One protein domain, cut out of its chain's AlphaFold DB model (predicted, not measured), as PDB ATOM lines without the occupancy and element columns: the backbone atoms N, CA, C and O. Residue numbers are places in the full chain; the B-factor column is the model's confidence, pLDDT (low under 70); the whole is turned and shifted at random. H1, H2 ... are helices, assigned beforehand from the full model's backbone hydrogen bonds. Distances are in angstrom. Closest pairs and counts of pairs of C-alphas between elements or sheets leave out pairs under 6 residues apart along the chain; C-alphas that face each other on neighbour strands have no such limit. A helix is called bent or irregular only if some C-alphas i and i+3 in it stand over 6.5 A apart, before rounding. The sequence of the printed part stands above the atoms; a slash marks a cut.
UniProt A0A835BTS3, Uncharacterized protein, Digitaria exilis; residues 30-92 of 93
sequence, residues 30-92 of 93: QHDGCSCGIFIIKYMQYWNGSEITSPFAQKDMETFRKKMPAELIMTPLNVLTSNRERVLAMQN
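What this domain is: This is residues 30 to 92 of the 93 residues of an uncharacterized protein of Digitaria exilis (UniProt A0A835BTS3). One long kinked helix, H2, runs like a bridge between two shorter helices: H1 packs on its first half, at residues 61 to 65, and H3 stands at its far end, beyond a six-residue link, with few contacts anywhere. H1 and H3 are far from each other, and a loop of residues 47 to 57 joins H1 to H2. The printed part has 63 residues with three named helices, in the order H1, H2, H3 along the chain, and no named strand; the class is all helix. The whole is loose, with a radius of gyration of the C-alphas of 14.7 A, and elongated, with spans of 41 by 25 by 18 A.

How they stand to each other: The longest helix is H2, residues 58 to 74, with a kink of 36 degrees near residue 66. H2 is irregular, but only just: C-alphas 59 and 62 are 6.8 A apart, and its line is a rough one. H1, residues 36 to 46, touches H2, which meets it with residues 61 to 65 alone. Their closest C-alphas are those of Ile 38 and Met 61, 6.8 A apart, and their lines are about perpendicular at 77 degrees. H3, residues 81 to 91, and H2 only just touch, with 3 pairs of C-alphas within 8 A, and H2 takes part with residues 73 to 74 alone. The closest C-alphas of H2 and H3 are those of Ile 73 and Arg 84, 5.7 A apart. H2 and H3 run opposite ways at a steep tilt of 62 degrees. H1 and H3 are apart. In H1 and H3 every O i to N i+4 pair is within hydrogen-bond range; in H2 9 of 13 are.

Where its parts are: H2 measures 25.1 A from the C-alpha of Gln 58 at (-55.257, -52.971, -4.908) to that of Met 74 at (-42.361, -36.762, -19.107). H1 begins at Cys 36, with its C-alpha at (-46.969, -49.878, 0.092), and measures 15.5 A to the C-alpha of Tyr 46. H3 measures 15.9 A from the C-alpha of Thr 81 to that of Gln 91, which is at (-41.909, -45.046, -29.569).

The domain as a whole: The two C-alphas farthest apart are those of Ser 50 and Asn 92, 44.9 A. The printed part runs from residue 30 to residue 92 and has no cut. The link from H1 to H2 is long, with 11 residues, and the link from H2 to H3 is short, with 6 residues. The mean pLDDT of the printed part is 93.7, and no printed residue of this model is under 70.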
ATOM      1  N   GLN A  30     -53.997 -52.138   1.173       97.19
ATOM      2  CA  GLN A  30     -53.032 -53.003   0.512       97.19
ATOM      3  C   GLN A  30     -53.216 -54.448   0.981       97.19
ATOM      4  O   GLN A  30     -53.480 -54.699   2.159       97.19
ATOM      5  N   HIS A  31     -53.036 -55.385   0.055       97.25
ATOM      6  CA  HIS A  31     -53.119 -56.827   0.285       97.25
ATOM      7  C   HIS A  31     -51.865 -57.593  -0.173       97.25
ATOM      8  O   HIS A  31     -51.766 -58.788   0.082       97.25
ATOM      9  N   ASP A  32     -50.913 -56.926  -0.831       97.62
ATOM     10  CA  ASP A  32     -49.625 -57.503  -1.232       97.62
ATOM     11  C   ASP A  32     -48.467 -57.022  -0.334       97.62
ATOM     12  O   ASP A  32     -48.666 -56.222   0.577       97.62
ATOM     13  N   GLY A  33     -47.242 -57.482  -0.600       97.06
ATOM     14  CA  GLY A  33     -46.034 -57.049   0.114       97.06
ATOM     15  C   GLY A  33     -45.227 -55.935  -0.567       97.06
ATOM     16  O   GLY A  33     -44.168 -55.577  -0.063       97.06
ATOM     17  N   CYS A  34     -45.666 -55.403  -1.714       96.56
ATOM     18  CA  CYS A  34     -44.811 -54.577  -2.585       96.56
ATOM     19  C   CYS A  34     -45.455 -53.280  -3.101       96.56
ATOM     20  O   CYS A  34     -44.803 -52.511  -3.816       96.56
ATOM     21  N   SER A  35     -46.718 -53.013  -2.767       97.69
ATOM     22  CA  SER A  35     -47.444 -51.821  -3.223       97.69
ATOM     23  C   SER A  35     -47.534 -50.708  -2.176       97.69
ATOM     24  O   SER A  35     -48.109 -49.663  -2.468       97.69
ATOM     25  N   CYS A  36     -46.912 -50.861  -1.001       97.00
ATOM     26  CA  CYS A  36     -46.969 -49.878   0.092       97.00
ATOM     27  C   CYS A  36     -46.576 -48.463  -0.333       97.00
ATOM     28  O   CYS A  36     -47.301 -47.516  -0.037       97.00
ATOM     29  N   GLY A  37     -45.496 -48.316  -1.105       96.19
ATOM     30  CA  GLY A  37     -45.076 -47.016  -1.630       96.19
ATOM     31  C   GLY A  37     -46.120 -46.369  -2.547       96.19
ATOM     32  O   GLY A  37     -46.366 -45.169  -2.455       96.19
ATOM     33  N   ILE A  38     -46.796 -47.160  -3.385       96.62
ATOM     34  CA  ILE A  38     -47.839 -46.654  -4.291       96.62
ATOM     35  C   ILE A  38     -49.084 -46.248  -3.494       96.62
ATOM     36  O   ILE A  38     -49.651 -45.190  -3.759       96.62
ATOM     37  N   PHE A  39     -49.477 -47.030  -2.483       97.75
ATOM     38  CA  PHE A  39     -50.576 -46.668  -1.583       97.75
ATOM     39  C   PHE A  39     -50.311 -45.341  -0.862       97.75
ATOM     40  O   PHE A  39     -51.199 -44.494  -0.839       97.75
ATOM     41  N   ILE A  40     -49.096 -45.117  -0.344       97.06
ATOM     42  CA  ILE A  40     -48.722 -43.842   0.291       97.06
ATOM     43  C   ILE A  40     -48.883 -42.666  -0.679       97.06
ATOM     44  O   ILE A  40     -49.516 -41.671  -0.328       97.06
ATOM     45  N   ILE A  41     -48.385 -42.798  -1.912       96.81
ATOM     46  CA  ILE A  41     -48.525 -41.755  -2.939       96.81
ATOM     47  C   ILE A  41     -50.003 -41.484  -3.243       96.81
ATOM     48  O   ILE A  41     -50.411 -40.329  -3.334       96.81
ATOM     49  N   LYS A  42     -50.832 -42.529  -3.348       96.94
ATOM     50  CA  LYS A  42     -52.273 -42.377  -3.592       96.94
ATOM     51  C   LYS A  42     -53.024 -41.760  -2.419       96.94
ATOM     52  O   LYS A  42     -53.914 -40.945  -2.655       96.94
ATOM     53  N   TYR A  43     -52.645 -42.067  -1.180       96.94
ATOM     54  CA  TYR A  43     -53.185 -41.357  -0.024       96.94
ATOM     55  C   TYR A  43     -52.835 -39.874  -0.088       96.94
ATOM     56  O   TYR A  43     -53.740 -39.057  -0.012       96.94
ATOM     57  N   MET A  44     -51.568 -39.514  -0.308       96.88
ATOM     58  CA  MET A  44     -51.160 -38.106  -0.423       96.88
ATOM     59  C   MET A  44     -51.880 -37.382  -1.566       96.88
ATOM     60  O   MET A  44     -52.276 -36.233  -1.408       96.88
ATOM     61  N   GLN A  45     -52.081 -38.060  -2.698       96.00
ATOM     62  CA  GLN A  45     -52.739 -37.495  -3.873       96.00
ATOM     63  C   GLN A  45     -54.227 -37.191  -3.642       96.00
ATOM     64  O   GLN A  45     -54.729 -36.198  -4.161       96.00
ATOM     65  N   TYR A  46     -54.943 -38.052  -2.913       97.06
ATOM     66  CA  TYR A  46     -56.402 -37.962  -2.775       97.06
ATOM     67  C   TYR A  46     -56.881 -37.511  -1.393       97.06
ATOM     68  O   TYR A  46     -58.086 -37.360  -1.189       97.06
ATOM     69  N   TRP A  47     -55.975 -37.292  -0.446       96.62
ATOM     70  CA  TRP A  47     -56.303 -36.802   0.886       96.62
ATOM     71  C   TRP A  47     -56.610 -35.303   0.878       96.62
ATOM     72  O   TRP A  47     -55.763 -34.492   0.514       96.62
ATOM     73  N   ASN A  48     -57.800 -34.922   1.346       95.50
ATOM     74  CA  ASN A  48     -58.199 -33.512   1.487       95.50
ATOM     75  C   ASN A  48     -58.068 -32.962   2.920       95.50
ATOM     76  O   ASN A  48     -58.560 -31.874   3.202       95.50
ATOM     77  N   GLY A  49     -57.471 -33.721   3.842       92.88
ATOM     78  CA  GLY A  49     -57.437 -33.379   5.271       92.88
ATOM     79  C   GLY A  49     -58.471 -34.120   6.125       92.88
ATOM     80  O   GLY A  49     -58.290 -34.205   7.338       92.88
ATOM     81  N   SER A  50     -59.512 -34.703   5.524       92.38
ATOM     82  CA  SER A  50     -60.562 -35.439   6.245       92.38
ATOM     83  C   SER A  50     -60.792 -36.854   5.714       92.38
ATOM     84  O   SER A  50     -60.960 -37.786   6.512       92.38
ATOM     85  N   GLU A  51     -60.774 -37.027   4.393       94.44
ATOM     86  CA  GLU A  51     -61.090 -38.283   3.716       94.44
ATOM     87  C   GLU A  51     -60.331 -38.450   2.391       94.44
ATOM     88  O   GLU A  51     -59.647 -37.543   1.909       94.44
ATOM     89  N   ILE A  52     -60.451 -39.646   1.810       96.31
ATOM     90  CA  ILE A  52     -59.944 -39.961   0.475       96.31
ATOM     91  C   ILE A  52     -61.005 -39.556  -0.548       96.31
ATOM     92  O   ILE A  52     -62.063 -40.171  -0.631       96.31
ATOM     93  N   THR A  53     -60.704 -38.525  -1.329       96.56
ATOM     94  CA  THR A  53     -61.641 -37.899  -2.279       96.56
ATOM     95  C   THR A  53     -61.882 -38.699  -3.553       96.56
ATOM     96  O   THR A  53     -62.896 -38.508  -4.218       96.56
ATOM     97  N   SER A  54     -60.960 -39.593  -3.914       95.94
ATOM     98  CA  SER A  54     -61.064 -40.417  -5.116       95.94
ATOM     99  C   SER A  54     -60.813 -41.886  -4.778       95.94
ATOM    100  O   SER A  54     -59.782 -42.200  -4.172       95.94
ATOM    101  N   PRO A  55     -61.731 -42.801  -5.138       92.38
ATOM    102  CA  PRO A  55     -61.573 -44.211  -4.826       92.38
ATOM    103  C   PRO A  55     -60.444 -44.840  -5.649       92.38
ATOM    104  O   PRO A  55     -60.283 -44.569  -6.837       92.38
ATOM    105  N   PHE A  56     -59.694 -45.739  -5.016       96.81
ATOM    106  CA  PHE A  56     -58.720 -46.611  -5.667       96.81
ATOM    107  C   PHE A  56     -58.637 -47.944  -4.916       96.81
ATOM    108  O   PHE A  56     -59.038 -48.035  -3.755       96.81
ATOM    109  N   ALA A  57     -58.129 -48.987  -5.567       97.19
ATOM    110  CA  ALA A  57     -58.044 -50.329  -5.008       97.19
ATOM    111  C   ALA A  57     -56.720 -51.024  -5.357       97.19
ATOM    112  O   ALA A  57     -55.975 -50.612  -6.245       97.19
ATOM    113  N   GLN A  58     -56.448 -52.144  -4.680       97.56
ATOM    114  CA  GLN A  58     -55.257 -52.971  -4.908       97.56
ATOM    115  C   GLN A  58     -55.078 -53.383  -6.382       97.56
ATOM    116  O   GLN A  58     -53.952 -53.425  -6.875       97.56
ATOM    117  N   LYS A  59     -56.174 -53.652  -7.105       97.12
ATOM    118  CA  LYS A  59     -56.136 -54.026  -8.531       97.12
ATOM    119  C   LYS A  59     -55.584 -52.922  -9.442       97.12
ATOM    120  O   LYS A  59     -55.102 -53.217 -10.529       97.12
ATOM    121  N   ASP A  60     -55.618 -51.668  -8.994       97.00
ATOM    122  CA  ASP A  60     -55.160 -50.522  -9.779       97.00
ATOM    123  C   ASP A  60     -53.641 -50.302  -9.645       97.00
ATOM    124  O   ASP A  60     -53.043 -49.583 -10.450       97.00
ATOM    125  N   MET A  61     -52.996 -50.931  -8.649       96.94
ATOM    126  CA  MET A  61     -51.583 -50.704  -8.316       96.94
ATOM    127  C   MET A  61     -50.646 -51.030  -9.471       96.94
ATOM    128  O   MET A  61     -49.688 -50.297  -9.699       96.94
ATOM    129  N   GLU A  62     -50.933 -52.083 -10.233       96.00
ATOM    130  CA  GLU A  62     -50.115 -52.472 -11.383       96.00
ATOM    131  C   GLU A  62     -50.170 -51.422 -12.501       96.00
ATOM    132  O   GLU A  62     -49.149 -51.050 -13.085       96.00
ATOM    133  N   THR A  63     -51.355 -50.868 -12.753       96.44
ATOM    134  CA  THR A  63     -51.533 -49.773 -13.711       96.44
ATOM    135  C   THR A  63     -50.794 -48.522 -13.245       96.44
ATOM    136  O   THR A  63     -50.091 -47.893 -14.037       96.44
ATOM    137  N   PHE A  64     -50.901 -48.161 -11.963       95.69
ATOM    138  CA  PHE A  64     -50.180 -47.009 -11.418       95.69
ATOM    139  C   PHE A  64     -48.663 -47.203 -11.446       95.69
ATOM    140  O   PHE A  64     -47.946 -46.275 -11.813       95.69
ATOM    141  N   ARG A  65     -48.176 -48.410 -11.139       95.56
ATOM    142  CA  ARG A  65     -46.753 -48.765 -11.197       95.56
ATOM    143  C   ARG A  65     -46.175 -48.558 -12.592       95.56
ATOM    144  O   ARG A  65     -45.069 -48.049 -12.712       95.56
ATOM    145  N   LYS A  66     -46.926 -48.914 -13.637       94.62
ATOM    146  CA  LYS A  66     -46.519 -48.717 -15.037       94.62
ATOM    147  C   LYS A  66     -46.579 -47.255 -15.476       94.62
ATOM    148  O   LYS A  66     -45.708 -46.809 -16.215       94.62
ATOM    149  N   LYS A  67     -47.588 -46.504 -15.025       94.69
ATOM    150  CA  LYS A  67     -47.768 -45.089 -15.396       94.69
ATOM    151  C   LYS A  67     -46.762 -44.158 -14.723       94.69
ATOM    152  O   LYS A  67     -46.273 -43.235 -15.363       94.69
ATOM    153  N   MET A  68     -46.426 -44.414 -13.461       94.25
ATOM    154  CA  MET A  68     -45.610 -43.509 -12.648       94.25
ATOM    155  C   MET A  68     -44.229 -43.195 -13.260       94.25
ATOM    156  O   MET A  68     -43.891 -42.016 -13.335       94.25
ATOM    157  N   PRO A  69     -43.444 -44.164 -13.775       92.19
ATOM    158  CA  PRO A  69     -42.197 -43.853 -14.473       92.19
ATOM    159  C   PRO A  69     -42.399 -42.945 -15.687       92.19
ATOM    160  O   PRO A  69     -41.618 -42.020 -15.889       92.19
ATOM    161  N   ALA A  70     -43.457 -43.167 -16.473       91.56
ATOM    162  CA  ALA A  70     -43.759 -42.327 -17.626       91.56
ATOM    163  C   ALA A  70     -44.092 -40.890 -17.192       91.56
ATOM    164  O   ALA A  70     -43.533 -39.947 -17.741       91.56
ATOM    165  N   GLU A  71     -44.924 -40.712 -16.162       93.06
ATOM    166  CA  GLU A  71     -45.239 -39.389 -15.603       93.06
ATOM    167  C   GLU A  71     -43.977 -38.669 -15.088       93.06
ATOM    168  O   GLU A  71     -43.773 -37.490 -15.378       93.06
ATOM    169  N   LEU A  72     -43.084 -39.385 -14.396       93.50
ATOM    170  CA  LEU A  72     -41.822 -38.841 -13.877       93.50
ATOM    171  C   LEU A  72     -40.797 -38.509 -14.970       93.50
ATOM    172  O   LEU A  72     -40.007 -37.582 -14.815       93.50
ATOM    173  N   ILE A  73     -40.766 -39.252 -16.074       94.06
ATOM    174  CA  ILE A  73     -39.869 -38.963 -17.203       94.06
ATOM    175  C   ILE A  73     -40.407 -37.788 -18.029       94.06
ATOM    176  O   ILE A  73     -39.649 -36.917 -18.462       94.06
ATOM    177  N   MET A  74     -41.722 -37.745 -18.236       91.44
ATOM    178  CA  MET A  74     -42.361 -36.762 -19.107       91.44
ATOM    179  C   MET A  74     -42.662 -35.431 -18.409       91.44
ATOM    180  O   MET A  74     -42.853 -34.430 -19.097       91.44
ATOM    181  N   THR A  75     -42.670 -35.375 -17.072       92.44
ATOM    182  CA  THR A  75     -42.926 -34.131 -16.327       92.44
ATOM    183  C   THR A  75     -41.936 -33.018 -16.702       92.44
ATOM    184  O   THR A  75     -40.729 -33.270 -16.775       92.44
ATOM    185  N   PRO A  76     -42.397 -31.765 -16.895       91.44
ATOM    186  CA  PRO A  76     -41.522 -30.609 -17.102       91.44
ATOM    187  C   PRO A  76     -40.533 -30.364 -15.956       91.44
ATOM    188  O   PRO A  76     -39.502 -29.738 -16.173       91.44
ATOM    189  N   LEU A  77     -40.829 -30.871 -14.753       93.56
ATOM    190  CA  LEU A  77     -39.959 -30.757 -13.579       93.56
ATOM    191  C   LEU A  77     -38.728 -31.670 -13.650       93.56
ATOM    192  O   LEU A  77     -37.777 -31.484 -12.893       93.56
ATOM    193  N   ASN A  78     -38.733 -32.667 -14.536       93.25
ATOM    194  CA  ASN A  78     -37.576 -33.513 -14.756       93.25
ATOM    195  C   ASN A  78     -36.599 -32.801 -15.695       93.25
ATOM    196  O   ASN A  78     -36.826 -32.709 -16.902       93.25
ATOM    197  N   VAL A  79     -35.508 -32.302 -15.118       93.19
ATOM    198  CA  VAL A  79     -34.470 -31.541 -15.829       93.19
ATOM    199  C   VAL A  79     -33.559 -32.415 -16.700       93.19
ATOM    200  O   VAL A  79     -32.817 -31.890 -17.526       93.19
ATOM    201  N   LEU A  80     -33.605 -33.746 -16.550       91.50
ATOM    202  CA  LEU A  80     -32.810 -34.681 -17.350       91.50
ATOM    203  C   LEU A  80     -33.517 -34.999 -18.676       91.50
ATOM    204  O   LEU A  80     -34.124 -36.060 -18.845       91.50
ATOM    205  N   THR A  81     -33.422 -34.073 -19.631       86.81
ATOM    206  CA  THR A  81     -34.103 -34.154 -20.937       86.81
ATOM    207  C   THR A  81     -33.683 -35.361 -21.777       86.81
ATOM    208  O   THR A  81     -34.516 -35.926 -22.485       86.81
ATOM    209  N   SER A  82     -32.445 -35.834 -21.629       90.69
ATOM    210  CA  SER A  82     -31.921 -36.996 -22.359       90.69
ATOM    211  C   SER A  82     -32.742 -38.272 -22.135       90.69
ATOM    212  O   SER A  82     -32.926 -39.069 -23.054       90.69
ATOM    213  N   ASN A  83     -33.300 -38.471 -20.935       86.31
ATOM    214  CA  ASN A  83     -34.164 -39.620 -20.650       86.31
ATOM    215  C   ASN A  83     -35.497 -39.522 -21.398       86.31
ATOM    216  O   ASN A  83     -35.986 -40.524 -21.920       86.31
ATOM    217  N   ARG A  84     -36.064 -38.313 -21.480       89.38
ATOM    218  CA  ARG A  84     -37.298 -38.047 -22.225       89.38
ATOM    219  C   ARG A  84     -37.097 -38.308 -23.715       89.38
ATOM    220  O   ARG A  84     -37.888 -39.022 -24.319       89.38
ATOM    221  N   GLU A  85     -36.019 -37.777 -24.284       90.81
ATOM    222  CA  GLU A  85     -35.668 -37.950 -25.698       90.81
ATOM    223  C   GLU A  85     -35.501 -39.428 -26.062       90.81
ATOM    224  O   GLU A  85     -36.061 -39.888 -27.055       90.81
ATOM    225  N   ARG A  86     -34.809 -40.206 -25.218       89.62
ATOM    226  CA  ARG A  86     -34.641 -41.652 -25.425       89.62
ATOM    227  C   ARG A  86     -35.966 -42.409 -25.399       89.62
ATOM    228  O   ARG A  86     -36.160 -43.296 -26.222       89.62
ATOM    229  N   VAL A  87     -36.872 -42.078 -24.475       88.69
ATOM    230  CA  VAL A  87     -38.199 -42.716 -24.418       88.69
ATOM    231  C   VAL A  87     -39.022 -42.396 -25.662       88.69
ATOM    232  O   VAL A  87     -39.605 -43.308 -26.238       88.69
ATOM    233  N   LEU A  88     -39.018 -41.139 -26.114       89.12
ATOM    234  CA  LEU A  88     -39.713 -40.735 -27.339       89.12
ATOM    235  C   LEU A  88     -39.123 -41.408 -28.586       89.12
ATOM    236  O   LEU A  88     -39.869 -41.840 -29.459       89.12
ATOM    237  N   ALA A  89     -37.798 -41.562 -28.653       91.06
ATOM    238  CA  ALA A  89     -37.140 -42.254 -29.758       91.06
ATOM    239  C   ALA A  89     -37.554 -43.733 -29.860       91.06
ATOM    240  O   ALA A  89     -37.733 -44.228 -30.965       91.06
ATOM    241  N   MET A  90     -37.764 -44.423 -28.731       88.12
ATOM    242  CA  MET A  90     -38.215 -45.826 -28.710       88.12
ATOM    243  C   MET A  90     -39.673 -46.020 -29.160       88.12
ATOM    244  O   MET A  90     -40.050 -47.137 -29.489       88.12
ATOM    245  N   GLN A  91     -40.500 -44.970 -29.153       80.00
ATOM    246  CA  GLN A  91     -41.909 -45.046 -29.569       80.00
ATOM    247  C   GLN A  91     -42.101 -44.921 -31.087       80.00
ATOM    248  O   GLN A  91     -43.164 -45.271 -31.588       80.00
ATOM    249  N   ASN A  92     -41.087 -44.424 -31.800       72.00
ATOM    250  CA  ASN A  92     -41.109 -44.211 -33.249       72.00
ATOM    251  C   ASN A  92     -40.406 -45.344 -34.026       72.00
ATOM    252  O   ASN A  92     -39.985 -45.127 -35.163       72.00
TER     253      ASN A  92